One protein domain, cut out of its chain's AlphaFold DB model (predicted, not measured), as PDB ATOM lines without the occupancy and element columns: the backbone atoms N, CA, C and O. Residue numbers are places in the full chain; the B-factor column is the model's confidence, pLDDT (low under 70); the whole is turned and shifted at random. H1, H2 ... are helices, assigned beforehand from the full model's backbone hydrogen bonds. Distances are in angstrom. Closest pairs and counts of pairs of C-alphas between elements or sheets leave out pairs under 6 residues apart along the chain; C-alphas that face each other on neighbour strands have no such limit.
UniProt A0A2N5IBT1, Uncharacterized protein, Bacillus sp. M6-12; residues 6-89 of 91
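AT A GLANCE: This is residues 6 to 89 of the 91 residues of an uncharacterized protein of Bacillus sp. M6-12 (UniProt A0A2N5IBT1). One long helix, H3, makes a strut: near its first residues sits a head of loops, with the short helices H1 and H2 and the long unnamed stretch 13 to 39, and after Glu 68, the last residue of H3, residues 69 to 77 fold back to H4, which is set crosswise near H3. The helices are loosely placed, and no two of them touch. The printed part has 84 residues with four named helices, in the order H1, H2, H3, H4, and no named strand; the class is all helix, with 43 residues in the named helices. The whole is only just loose, close to compact, with a radius of gyration of the C-alphas of 14.4 A, and its C-alphas span 40 by 27 by 17 A.

IN THESE COORDINATES: Start with the longest helix, H3, residues 50 to 68: find C-alpha 50 at (110.034, 108.886, 114.747), and from there the helix runs 27.2 A to C-alpha 68 at (121.978, 93.948, 95.350). Further along is H4, residues 78 to 89, 17.7 A long, which ends at C-alpha 89 at (126.131, 119.007, 107.764). Before H3 look for H2, residues 40 to 44, 6.2 A long. The printed part opens with H1, residues 6 to 12, 10.5 A long, from C-alpha 6 at (108.916, 99.457, 128.354).

HOW THE PARTS SIT: Look first from H3 to H4: they are near each other, with 7 pairs of C-alphas within 10 A, but their closest C-alphas are 8.3 A apart. Look next at H2, which is close to H3 but not clearly touching; their closest C-alphas are those of Cys 42 and Ile 53, 7.8 A apart. H1 is close to H2 but not clearly touching, and there the closest C-alphas are those of His 12 and Glu 40, 6.8 A apart. H1 is apart from H3 and from H4, and H2 is apart from H4. Along the backbones of H1, H2 and H3 you will find each O i to N i+4 pair within hydrogen-bond range; in H4 it is 6 of 8.

THE WHOLE: The two C-alphas farthest apart are those of Gly 7 and Lys 72, 41.9 A. The printed part has no cut. The link from H1 to H2, residues 13 to 39, is long, with 27 residues; that from H2 to H3 is tight, with 5, and that from H3 to H4 is short, with 9. In the B-factor column the mean pLDDT of the printed part is 87.5, and the model's confidence is under 70 at residues 87 to 89, which belong to H4.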
ATOM      1  N   HIS A   6     108.931  99.096 129.769       71.94
ATOM      2  CA  HIS A   6     108.916  99.457 128.354       71.94
ATOM      3  C   HIS A   6     108.887 100.972 128.079       71.94
ATOM      4  O   HIS A   6     109.464 101.413 127.088       71.94
ATOM      5  N   GLY A   7     108.267 101.785 128.946       80.44
ATOM      6  CA  GLY A   7     108.102 103.223 128.710       80.44
ATOM      7  C   GLY A   7     109.431 103.971 128.597       80.44
ATOM      8  O   GLY A   7     109.608 104.776 127.690       80.44
ATOM      9  N   VAL A   8     110.412 103.654 129.449       85.75
ATOM     10  CA  VAL A   8     111.730 104.311 129.379       85.75
ATOM     11  C   VAL A   8     112.520 103.895 128.137       85.75
ATOM     12  O   VAL A   8     113.264 104.705 127.587       85.75
ATOM     13  N   HIS A   9     112.330 102.661 127.658       91.25
ATOM     14  CA  HIS A   9     112.950 102.197 126.419       91.25
ATOM     15  C   HIS A   9     112.334 102.902 125.209       91.25
ATOM     16  O   HIS A   9     113.072 103.394 124.364       91.25
ATOM     17  N   ALA A  10     111.008 103.048 125.163       89.56
ATOM     18  CA  ALA A  10     110.308 103.699 124.054       89.56
ATOM     19  C   ALA A  10     110.671 105.187 123.860       89.56
ATOM     20  O   ALA A  10     110.448 105.734 122.781       89.56
ATOM     21  N   HIS A  11     111.223 105.850 124.881       89.19
ATOM     22  CA  HIS A  11     111.632 107.257 124.813       89.19
ATOM     23  C   HIS A  11     113.096 107.472 124.406       89.19
ATOM     24  O   HIS A  11     113.417 108.529 123.875       89.19
ATOM     25  N   HIS A  12     113.982 106.513 124.685       88.44
ATOM     26  CA  HIS A  12     115.434 106.719 124.582       88.44
ATOM     27  C   HIS A  12     116.162 105.665 123.753       88.44
ATOM     28  O   HIS A  12     117.307 105.865 123.370       88.44
ATOM     29  N   CYS A  13     115.535 104.521 123.500       93.44
ATOM     30  CA  CYS A  13     116.098 103.498 122.633       93.44
ATOM     31  C   CYS A  13     115.525 103.669 121.229       93.44
ATOM     32  O   CYS A  13     114.395 104.128 121.055       93.44
ATOM     33  N   CYS A  14     116.289 103.266 120.222       93.81
ATOM     34  CA  CYS A  14     115.805 103.218 118.853       93.81
ATOM     35  C   CYS A  14     116.367 101.993 118.132       93.81
ATOM     36  O   CYS A  14     117.334 101.372 118.567       93.81
ATOM     37  N   ILE A  15     115.749 101.649 117.010       91.88
ATOM     38  CA  ILE A  15     116.167 100.520 116.172       91.88
ATOM     39  C   ILE A  15     117.512 100.762 115.461       91.88
ATOM     40  O   ILE A  15     118.179  99.804 115.087       91.88
ATOM     41  N   ILE A  16     117.911 102.027 115.271       91.12
ATOM     42  CA  ILE A  16     119.139 102.390 114.546       91.12
ATOM     43  C   ILE A  16     120.363 102.295 115.463       91.12
ATOM     44  O   ILE A  16     121.337 101.632 115.119       91.12
ATOM     45  N   HIS A  17     120.310 102.954 116.621       92.12
ATOM     46  CA  HIS A  17     121.438 103.062 117.556       92.12
ATOM     47  C   HIS A  17     121.394 102.032 118.687       92.12
ATOM     48  O   HIS A  17     122.369 101.879 119.414       92.12
ATOM     49  N   GLY A  18     120.286 101.307 118.834       91.69
ATOM     50  CA  GLY A  18     120.160 100.230 119.806       91.69
ATOM     51  C   GLY A  18     119.633 100.678 121.172       91.69
ATOM     52  O   GLY A  18     118.909 101.671 121.318       91.69
ATOM     53  N   CYS A  19     119.954  99.891 122.202       93.75
ATOM     54  CA  CYS A  19     119.544 100.180 123.568       93.75
ATOM     55  C   CYS A  19     120.516 101.153 124.240       93.75
ATOM     56  O   CYS A  19     121.674 100.810 124.463       93.75
ATOM     57  N   LYS A  20     120.009 102.307 124.695       91.44
ATOM     58  CA  LYS A  20     120.769 103.260 125.521       91.44
ATOM     59  C   LYS A  20     121.434 102.610 126.739       91.44
ATOM     60  O   LYS A  20     122.524 102.996 127.141       91.44
ATOM     61  N   TYR A  21     120.749 101.652 127.351       89.44
ATOM     62  CA  TYR A  21     121.179 101.022 128.598       89.44
ATOM     63  C   TYR A  21     122.005  99.749 128.377       89.44
ATOM     64  O   TYR A  21     122.298  99.058 129.346       89.44
ATOM     65  N   GLY A  22     122.342  99.414 127.125       89.12
ATOM     66  CA  GLY A  22     123.069  98.184 126.798       89.12
ATOM     67  C   GLY A  22     122.298  96.903 127.128       89.12
ATOM     68  O   GLY A  22     122.915  95.879 127.389       89.12
ATOM     69  N   ASN A  23     120.962  96.961 127.175       89.06
ATOM     70  CA  ASN A  23     120.135  95.774 127.371       89.06
ATOM     71  C   ASN A  23     119.925  95.062 126.029       89.06
ATOM     72  O   ASN A  23     119.305  95.638 125.131       89.06
ATOM     73  N   ASP A  24     120.405  93.824 125.932       88.50
ATOM     74  CA  ASP A  24     120.224  92.958 124.764       88.50
ATOM     75  C   ASP A  24     118.746  92.614 124.529       88.50
ATOM     76  O   ASP A  24     118.298  92.519 123.390       88.50
ATOM     77  N   ASP A  25     117.957  92.505 125.603       91.12
ATOM     78  CA  ASP A  25     116.513  92.269 125.547       91.12
ATOM     79  C   ASP A  25     115.736  93.592 125.617       91.12
ATOM     80  O   ASP A  25     114.889  93.833 126.483       91.12
ATOM     81  N   CYS A  26     116.117  94.540 124.762       91.94
ATOM     82  CA  CYS A  26     115.435  95.820 124.683       91.94
ATOM     83  C   CYS A  26     114.191  95.693 123.782       91.94
ATOM     84  O   CYS A  26     114.301  95.421 122.585       91.94
ATOM     85  N   PRO A  27     112.993  96.009 124.298       92.56
ATOM     86  CA  PRO A  27     111.738  95.830 123.563       92.56
ATOM     87  C   PRO A  27     111.651  96.701 122.301       92.56
ATOM     88  O   PRO A  27     110.933  96.378 121.359       92.56
ATOM     89  N   VAL A  28     112.388  97.817 122.254       92.56
ATOM     90  CA  VAL A  28     112.446  98.686 121.069       92.56
ATOM     91  C   VAL A  28     113.380  98.119 120.002       92.56
ATOM     92  O   VAL A  28     113.030  98.136 118.824       92.56
ATOM     93  N   THR A  29     114.550  97.596 120.383       92.25
ATOM     94  CA  THR A  29     115.490  96.993 119.418       92.25
ATOM     95  C   THR A  29     114.931  95.698 118.850       92.25
ATOM     96  O   THR A  29     115.077  95.435 117.659       92.25
ATOM     97  N   ASN A  30     114.200  94.955 119.682       91.81
ATOM     98  CA  ASN A  30     113.517  93.718 119.315       91.81
ATOM     99  C   ASN A  30     112.213  93.967 118.538       91.81
ATOM    100  O   ASN A  30     111.563  93.021 118.104       91.81
ATOM    101  N   LYS A  31     111.843  95.238 118.309       90.69
ATOM    102  CA  LYS A  31     110.628  95.668 117.593       90.69
ATOM    103  C   LYS A  31     109.310  95.235 118.257       90.69
ATOM    104  O   LYS A  31     108.263  95.285 117.616       90.69
ATOM    105  N   GLU A  32     109.340  94.858 119.532       91.06
ATOM    106  CA  GLU A  32     108.159  94.506 120.330       91.06
ATOM    107  C   GLU A  32     107.353  95.750 120.722       91.06
ATOM    108  O   GLU A  32     106.126  95.718 120.813       91.06
ATOM    109  N   VAL A  33     108.048  96.872 120.930       90.81
ATOM    110  CA  VAL A  33     107.463  98.168 121.278       90.81
ATOM    111  C   VAL A  33     107.959  99.229 120.304       90.81
ATOM    112  O   VAL A  33     109.154  99.351 120.041       90.81
ATOM    113  N   GLN A  34     107.036 100.043 119.788       88.62
ATOM    114  CA  GLN A  34     107.408 101.187 118.960       88.62
ATOM    115  C   GLN A  34     108.029 102.290 119.817       88.62
ATOM    116  O   GLN A  34     107.505 102.642 120.875       88.62
ATOM    117  N   GLN A  35     109.122 102.878 119.330       90.88
ATOM    118  CA  GLN A  35     109.635 104.116 119.905       90.88
ATOM    119  C   GLN A  35     108.580 105.228 119.781       90.88
ATOM    120  O   GLN A  35     107.897 105.348 118.760       90.88
ATOM    121  N   VAL A  36     108.463 106.049 120.818       90.81
ATOM    122  CA  VAL A  36     107.531 107.183 120.876       90.81
ATOM    123  C   VAL A  36     108.251 108.487 120.527       90.81
ATOM    124  O   VAL A  36     107.662 109.365 119.901       90.81
ATOM    125  N   TYR A  37     109.540 108.589 120.864       90.19
ATOM    126  CA  TYR A  37     110.376 109.764 120.614       90.19
ATOM    127  C   TYR A  37     111.663 109.388 119.872       90.19
ATOM    128  O   TYR A  37     111.998 108.210 119.716       90.19
ATOM    129  N   THR A  38     112.362 110.392 119.349       91.50
ATOM    130  CA  THR A  38     113.718 110.224 118.819       91.50
ATOM    131  C   THR A  38     114.678 109.988 119.986       91.50
ATOM    132  O   THR A  38     114.563 110.641 121.022       91.50
ATOM    133  N   CYS A  39     115.624 109.053 119.842       92.94
ATOM    134  CA  CYS A  39     116.697 108.937 120.832       92.94
ATOM    135  C   CYS A  39     117.642 110.145 120.744       92.94
ATOM    136  O   CYS A  39     117.569 110.928 119.789       92.94
ATOM    137  N   GLU A  40     118.538 110.296 121.716       89.00
ATOM    138  CA  GLU A  40     119.547 111.361 121.725       89.00
ATOM    139  C   GLU A  40     120.375 111.394 120.434       89.00
ATOM    140  O   GLU A  40     120.447 112.437 119.795       89.00
ATOM    141  N   TYR A  41     120.874 110.244 119.978       89.94
ATOM    142  CA  TYR A  41     121.700 110.144 118.775       89.94
ATOM    143  C   TYR A  41     120.914 110.464 117.507       89.94
ATOM    144  O   TYR A  41     121.376 111.224 116.666       89.94
ATOM    145  N   CYS A  42     119.680 109.961 117.380       90.06
ATOM    146  CA  CYS A  42     118.806 110.355 116.275       90.06
ATOM    147  C   CYS A  42     118.554 111.869 116.280       90.06
ATOM    148  O   CYS A  42     118.503 112.493 115.226       90.06
ATOM    149  N   SER A  43     118.373 112.464 117.459       88.12
ATOM    150  CA  SER A  43     118.139 113.905 117.571       88.12
ATOM    151  C   SER A  43     119.382 114.704 117.158       88.12
ATOM    152  O   SER A  43     119.248 115.699 116.449       88.12
ATOM    153  N   GLU A  44     120.579 114.244 117.532       87.44
ATOM    154  CA  GLU A  44     121.869 114.813 117.110       87.44
ATOM    155  C   GLU A  44     122.107 114.664 115.598       87.44
ATOM    156  O   GLU A  44     122.552 115.604 114.949       87.44
ATOM    157  N   GLU A  45     121.693 113.543 115.002       85.94
ATOM    158  CA  GLU A  45     121.689 113.304 113.547       85.94
ATOM    159  C   GLU A  45     120.598 114.098 112.794       85.94
ATOM    160  O   GLU A  45     120.393 113.922 111.589       85.94
ATOM    161  N   GLY A  46     119.854 114.959 113.494       84.88
ATOM    162  CA  GLY A  46     118.862 115.857 112.907       84.88
ATOM    163  C   GLY A  46     117.493 115.229 112.638       84.88
ATOM    164  O   GLY A  46     116.665 115.850 111.967       84.88
ATOM    165  N   PHE A  47     117.207 114.025 113.146       86.44
ATOM    166  CA  PHE A  47     115.848 113.482 113.129       86.44
ATOM    167  C   PHE A  47     114.983 114.218 114.153       86.44
ATOM    168  O   PHE A  47     115.284 114.241 115.344       86.44
ATOM    169  N   LYS A  48     113.865 114.783 113.698       88.25
ATOM    170  CA  LYS A  48     112.917 115.516 114.549       88.25
ATOM    171  C   LYS A  48     111.766 114.639 115.010       88.25
ATOM    172  O   LYS A  48     111.136 114.928 116.024       88.25
ATOM    173  N   THR A  49     111.451 113.591 114.251       90.81
ATOM    174  CA  THR A  49     110.334 112.695 114.558       90.81
ATOM    175  C   THR A  49     110.688 111.232 114.314       90.81
ATOM    176  O   THR A  49     111.541 110.896 113.495       90.81
ATOM    177  N   VAL A  50     109.966 110.337 114.991       89.50
ATOM    178  CA  VAL A  50     110.034 108.886 114.747       89.50
ATOM    179  C   VAL A  50     109.659 108.535 113.305       89.50
ATOM    180  O   VAL A  50     110.179 107.576 112.742       89.50
ATOM    181  N   GLN A  51     108.766 109.310 112.689       89.69
ATOM    182  CA  GLN A  51     108.350 109.077 111.312       89.69
ATOM    183  C   GLN A  51     109.513 109.274 110.332       89.69
ATOM    184  O   GLN A  51     109.716 108.442 109.453       89.69
ATOM    185  N   GLU A  52     110.347 110.292 110.549       86.75
ATOM    186  CA  GLU A  52     111.547 110.521 109.732       86.75
ATOM    187  C   GLU A  52     112.575 109.393 109.868       86.75
ATOM    188  O   GLU A  52     113.283 109.076 108.913       86.75
ATOM    189  N   ILE A  53     112.657 108.768 111.047       87.81
ATOM    190  CA  ILE A  53     113.493 107.581 111.276       87.81
ATOM    191  C   ILE A  53     112.976 106.407 110.441       87.81
ATOM    192  O   ILE A  53     113.761 105.746 109.763       87.81
ATOM    193  N   LYS A  54     111.659 106.167 110.453       88.75
ATOM    194  CA  LYS A  54     111.028 105.095 109.664       88.75
ATOM    195  C   LYS A  54     111.273 105.282 108.167       88.75
ATOM    196  O   LYS A  54     111.699 104.342 107.507       88.75
ATOM    197  N   GLU A  55     111.061 106.491 107.655       87.69
ATOM    198  CA  GLU A  55     111.313 106.837 106.248       87.69
ATOM    199  C   GLU A  55     112.771 106.579 105.846       87.69
ATOM    200  O   GLU A  55     113.040 106.017 104.787       87.69
ATOM    201  N   TYR A  56     113.721 106.930 106.716       86.44
ATOM    202  CA  TYR A  56     115.143 106.700 106.470       86.44
ATOM    203  C   TYR A  56     115.534 105.218 106.450       86.44
ATOM    204  O   TYR A  56     116.372 104.824 105.642       86.44
ATOM    205  N   ILE A  57     114.948 104.399 107.328       88.56
ATOM    206  CA  ILE A  57     115.205 102.950 107.362       88.56
ATOM    207  C   ILE A  57     114.698 102.295 106.084       88.56
ATOM    208  O   ILE A  57     115.469 101.589 105.442       88.56
ATOM    209  N   LEU A  58     113.456 102.591 105.690       88.62
ATOM    210  CA  LEU A  58     112.868 102.064 104.457       88.62
ATOM    211  C   LEU A  58     113.720 102.436 103.246       88.62
ATOM    212  O   LEU A  58     114.072 101.578 102.447       88.62
ATOM    213  N   LEU A  59     114.165 103.692 103.167       87.75
ATOM    214  CA  LEU A  59     115.057 104.100 102.092       87.75
ATOM    215  C   LEU A  59     116.399 103.355 102.122       87.75
ATOM    216  O   LEU A  59     116.931 103.004 101.072       87.75
ATOM    217  N   LYS A  60     116.991 103.137 103.303       87.94
ATOM    218  CA  LYS A  60     118.238 102.367 103.421       87.94
ATOM    219  C   LYS A  60     118.065 100.929 102.937       87.94
ATOM    220  O   LYS A  60     118.992 100.405 102.321       87.94
ATOM    221  N   GLU A  61     116.923 100.315 103.225       90.44
ATOM    222  CA  GLU A  61     116.551  98.989 102.727       90.44
ATOM    223  C   GLU A  61     116.393  99.022 101.201       90.44
ATOM    224  O   GLU A  61     117.098  98.285 100.517       90.44
ATOM    225  N   ASP A  62     115.633  99.974 100.652       89.88
ATOM    226  CA  ASP A  62     115.462 100.141  99.202       89.88
ATOM    227  C   ASP A  62     116.800 100.360  98.474       89.88
ATOM    228  O   ASP A  62     117.046  99.788  97.414       89.88
ATOM    229  N   VAL A  63     117.703 101.174  99.035       90.62
ATOM    230  CA  VAL A  63     119.054 101.408  98.491       90.62
ATOM    231  C   VAL A  63     119.882 100.126  98.519       90.62
ATOM    232  O   VAL A  63     120.634  99.853  97.577       90.62
ATOM    233  N   LYS A  64     119.792  99.354  99.607       92.00
ATOM    234  CA  LYS A  64     120.508  98.085  99.751       92.00
ATOM    235  C   LYS A  64     120.009  97.084  98.710       92.00
ATOM    236  O   LYS A  64     120.831  96.551  97.966       92.00
ATOM    237  N   ASP A  65     118.700  96.916  98.599       91.62
ATOM    238  CA  ASP A  65     118.060  96.016  97.641       91.62
ATOM    239  C   ASP A  65     118.364  96.449  96.200       91.62
ATOM    240  O   ASP A  65     118.725  95.624  95.359       91.62
ATOM    241  N   ALA A  66     118.335  97.759  95.926       92.12
ATOM    242  CA  ALA A  66     118.730  98.329  94.641       92.12
ATOM    243  C   ALA A  66     120.180  97.968  94.278       92.12
ATOM    244  O   ALA A  66     120.488  97.562  93.153       92.12
ATOM    245  N   LYS A  67     121.096  98.087  95.239       92.56
ATOM    246  CA  LYS A  67     122.505  97.743  95.036       92.56
ATOM    247  C   LYS A  67     122.689  96.247  94.786       92.56
ATOM    248  O   LYS A  67     123.481  95.873  93.922       92.56
ATOM    249  N   GLU A  68     121.955  95.404  95.508       94.00
ATOM    250  CA  GLU A  68     121.978  93.948  95.350       94.00
ATOM    251  C   GLU A  68     121.366  93.496  94.010       94.00
ATOM    252  O   GLU A  68     121.908  92.586  93.383       94.00
ATOM    253  N   CYS A  69     120.335  94.181  93.489       91.25
ATOM    254  CA  CYS A  69     119.798  93.934  92.137       91.25
ATOM    255  C   CYS A  69     120.673  94.467  90.995       91.25
ATOM    256  O   CYS A  69     120.337  94.271  89.826       91.25
ATOM    257  N   GLY A  70     121.787  95.146  91.296       93.31
ATOM    258  CA  GLY A  70     122.639  95.790  90.291       93.31
ATOM    259  C   GLY A  70     122.031  97.065  89.697       93.31
ATOM    260  O   GLY A  70     122.483  97.563  88.661       93.31
ATOM    261  N   CYS A  71     121.006  97.604  90.347       92.25
ATOM    262  CA  CYS A  71     120.329  98.820  89.956       92.25
ATOM    263  C   CYS A  71     121.244 100.025  90.260       92.25
ATOM    264  O   CYS A  71     121.758 100.184  91.365       92.25
ATOM    265  N   LYS A  72     121.509 100.870  89.253       90.62
ATOM    266  CA  LYS A  72     122.453 102.005  89.378       90.62
ATOM    267  C   LYS A  72     121.814 103.282  89.919       90.62
ATOM    268  O   LYS A  72     122.529 104.170  90.367       90.62
ATOM    269  N   ASN A  73     120.490 103.369  89.836       89.00
ATOM    270  CA  ASN A  73     119.711 104.548  90.179       89.00
ATOM    271  C   ASN A  73     118.492 104.124  90.996       89.00
ATOM    272  O   ASN A  73     117.934 103.052  90.754       89.00
ATOM    273  N   ILE A  74     118.055 105.001  91.893       87.12
ATOM    274  CA  ILE A  74     116.775 104.903  92.595       87.12
ATOM    275  C   ILE A  74     116.015 106.215  92.423       87.12
ATOM    276  O   ILE A  74     116.622 107.268  92.221       87.12
ATOM    277  N   SER A  75     114.693 106.146  92.522       87.88
ATOM    278  CA  SER A  75     113.829 107.322  92.507       87.88
ATOM    279  C   SER A  75     113.333 107.588  93.919       87.88
ATOM    280  O   SER A  75     112.754 106.706  94.545       87.88
ATOM    281  N   VAL A  76     113.544 108.804  94.411       86.06
ATOM    282  CA  VAL A  76     113.081 109.264  95.727       86.06
ATOM    283  C   VAL A  76     112.454 110.646  95.590       86.06
ATOM    284  O   VAL A  76     112.711 111.344  94.607       86.06
ATOM    285  N   SER A  77     111.630 111.055  96.559       85.94
ATOM    286  CA  SER A  77     111.078 112.411  96.552       85.94
ATOM    287  C   SER A  77     112.169 113.451  96.826       85.94
ATOM    288  O   SER A  77     113.163 113.177  97.508       85.94
ATOM    289  N   VAL A  78     111.983 114.660  96.294       85.50
ATOM    290  CA  VAL A  78     112.941 115.759  96.471       85.50
ATOM    291  C   VAL A  78     113.023 116.169  97.941       85.50
ATOM    292  O   VAL A  78     114.112 116.458  98.424       85.50
ATOM    293  N   GLU A  79     111.908 116.127  98.678       83.12
ATOM    294  CA  GLU A  79     111.892 116.442 100.111       83.12
ATOM    295  C   GLU A  79     112.733 115.450 100.916       83.12
ATOM    296  O   GLU A  79     113.453 115.842 101.833       83.12
ATOM    297  N   LEU A  80     112.659 114.160 100.576       78.12
ATOM    298  CA  LEU A  80     113.451 113.132 101.239       78.12
ATOM    299  C   LEU A  80     114.938 113.273 100.890       78.12
ATOM    300  O   LEU A  80     115.786 113.167 101.777       78.12
ATOM    301  N   LEU A  81     115.254 113.558  99.624       84.50
ATOM    302  CA  LEU A  81     116.627 113.789  99.175       84.50
ATOM    303  C   LEU A  81     117.260 115.004  99.870       84.50
ATOM    304  O   LEU A  81     118.377 114.896 100.371       84.50
ATOM    305  N   ASP A  82     116.543 116.128  99.956       84.50
ATOM    306  CA  ASP A  82     116.999 117.342 100.645       84.50
ATOM    307  C   ASP A  82     117.311 117.066 102.122       84.50
ATOM    308  O   ASP A  82     118.395 117.392 102.610       84.50
ATOM    309  N   LYS A  83     116.416 116.352 102.817       77.00
ATOM    310  CA  LYS A  83     116.649 115.930 104.206       77.00
ATOM    311  C   LYS A  83     117.924 115.104 104.357       77.00
ATOM    312  O   LYS A  83     118.620 115.254 105.353       77.00
ATOM    313  N   ILE A  84     118.231 114.210 103.420       78.88
ATOM    314  CA  ILE A  84     119.422 113.346 103.501       78.88
ATOM    315  C   ILE A  84     120.699 114.143 103.263       78.88
ATOM    316  O   ILE A  84     121.660 113.985 104.013       78.88
ATOM    317  N   LEU A  85     120.706 115.001 102.243       82.44
ATOM    318  CA  LEU A  85     121.872 115.814 101.903       82.44
ATOM    319  C   LEU A  85     122.199 116.809 103.021       82.44
ATOM    320  O   LEU A  85     123.358 116.940 103.405       82.44
ATOM    321  N   ASN A  86     121.184 117.434 103.619       73.88
ATOM    322  CA  ASN A  86     121.376 118.402 104.698       73.88
ATOM    323  C   ASN A  86     121.702 117.762 106.062       73.88
ATOM    324  O   ASN A  86     122.162 118.462 106.962       73.88
ATOM    325  N   LYS A  87     121.522 116.442 106.231       67.06
ATOM    326  CA  LYS A  87     121.960 115.715 107.440       67.06
ATOM    327  C   LYS A  87     123.476 115.572 107.546       67.06
ATOM    328  O   LYS A  87     123.993 115.563 108.656       67.06
ATOM    329  N   GLN A  88     124.195 115.506 106.422       54.06
ATOM    330  CA  GLN A  88     125.663 115.405 106.430       54.06
ATOM    331  C   GLN A  88     126.355 116.653 107.008       54.06
ATOM    332  O   GLN A  88     127.540 116.596 107.307       54.06
ATOM    333  N   SER A  89     125.622 117.754 107.195       48.22
ATOM    334  CA  SER A  89     126.131 119.007 107.764       48.22
ATOM    335  C   SER A  89     126.173 119.039 109.300       48.22
ATOM    336  O   SER A  89     126.713 119.990 109.858       48.22
TER     337      SER A  89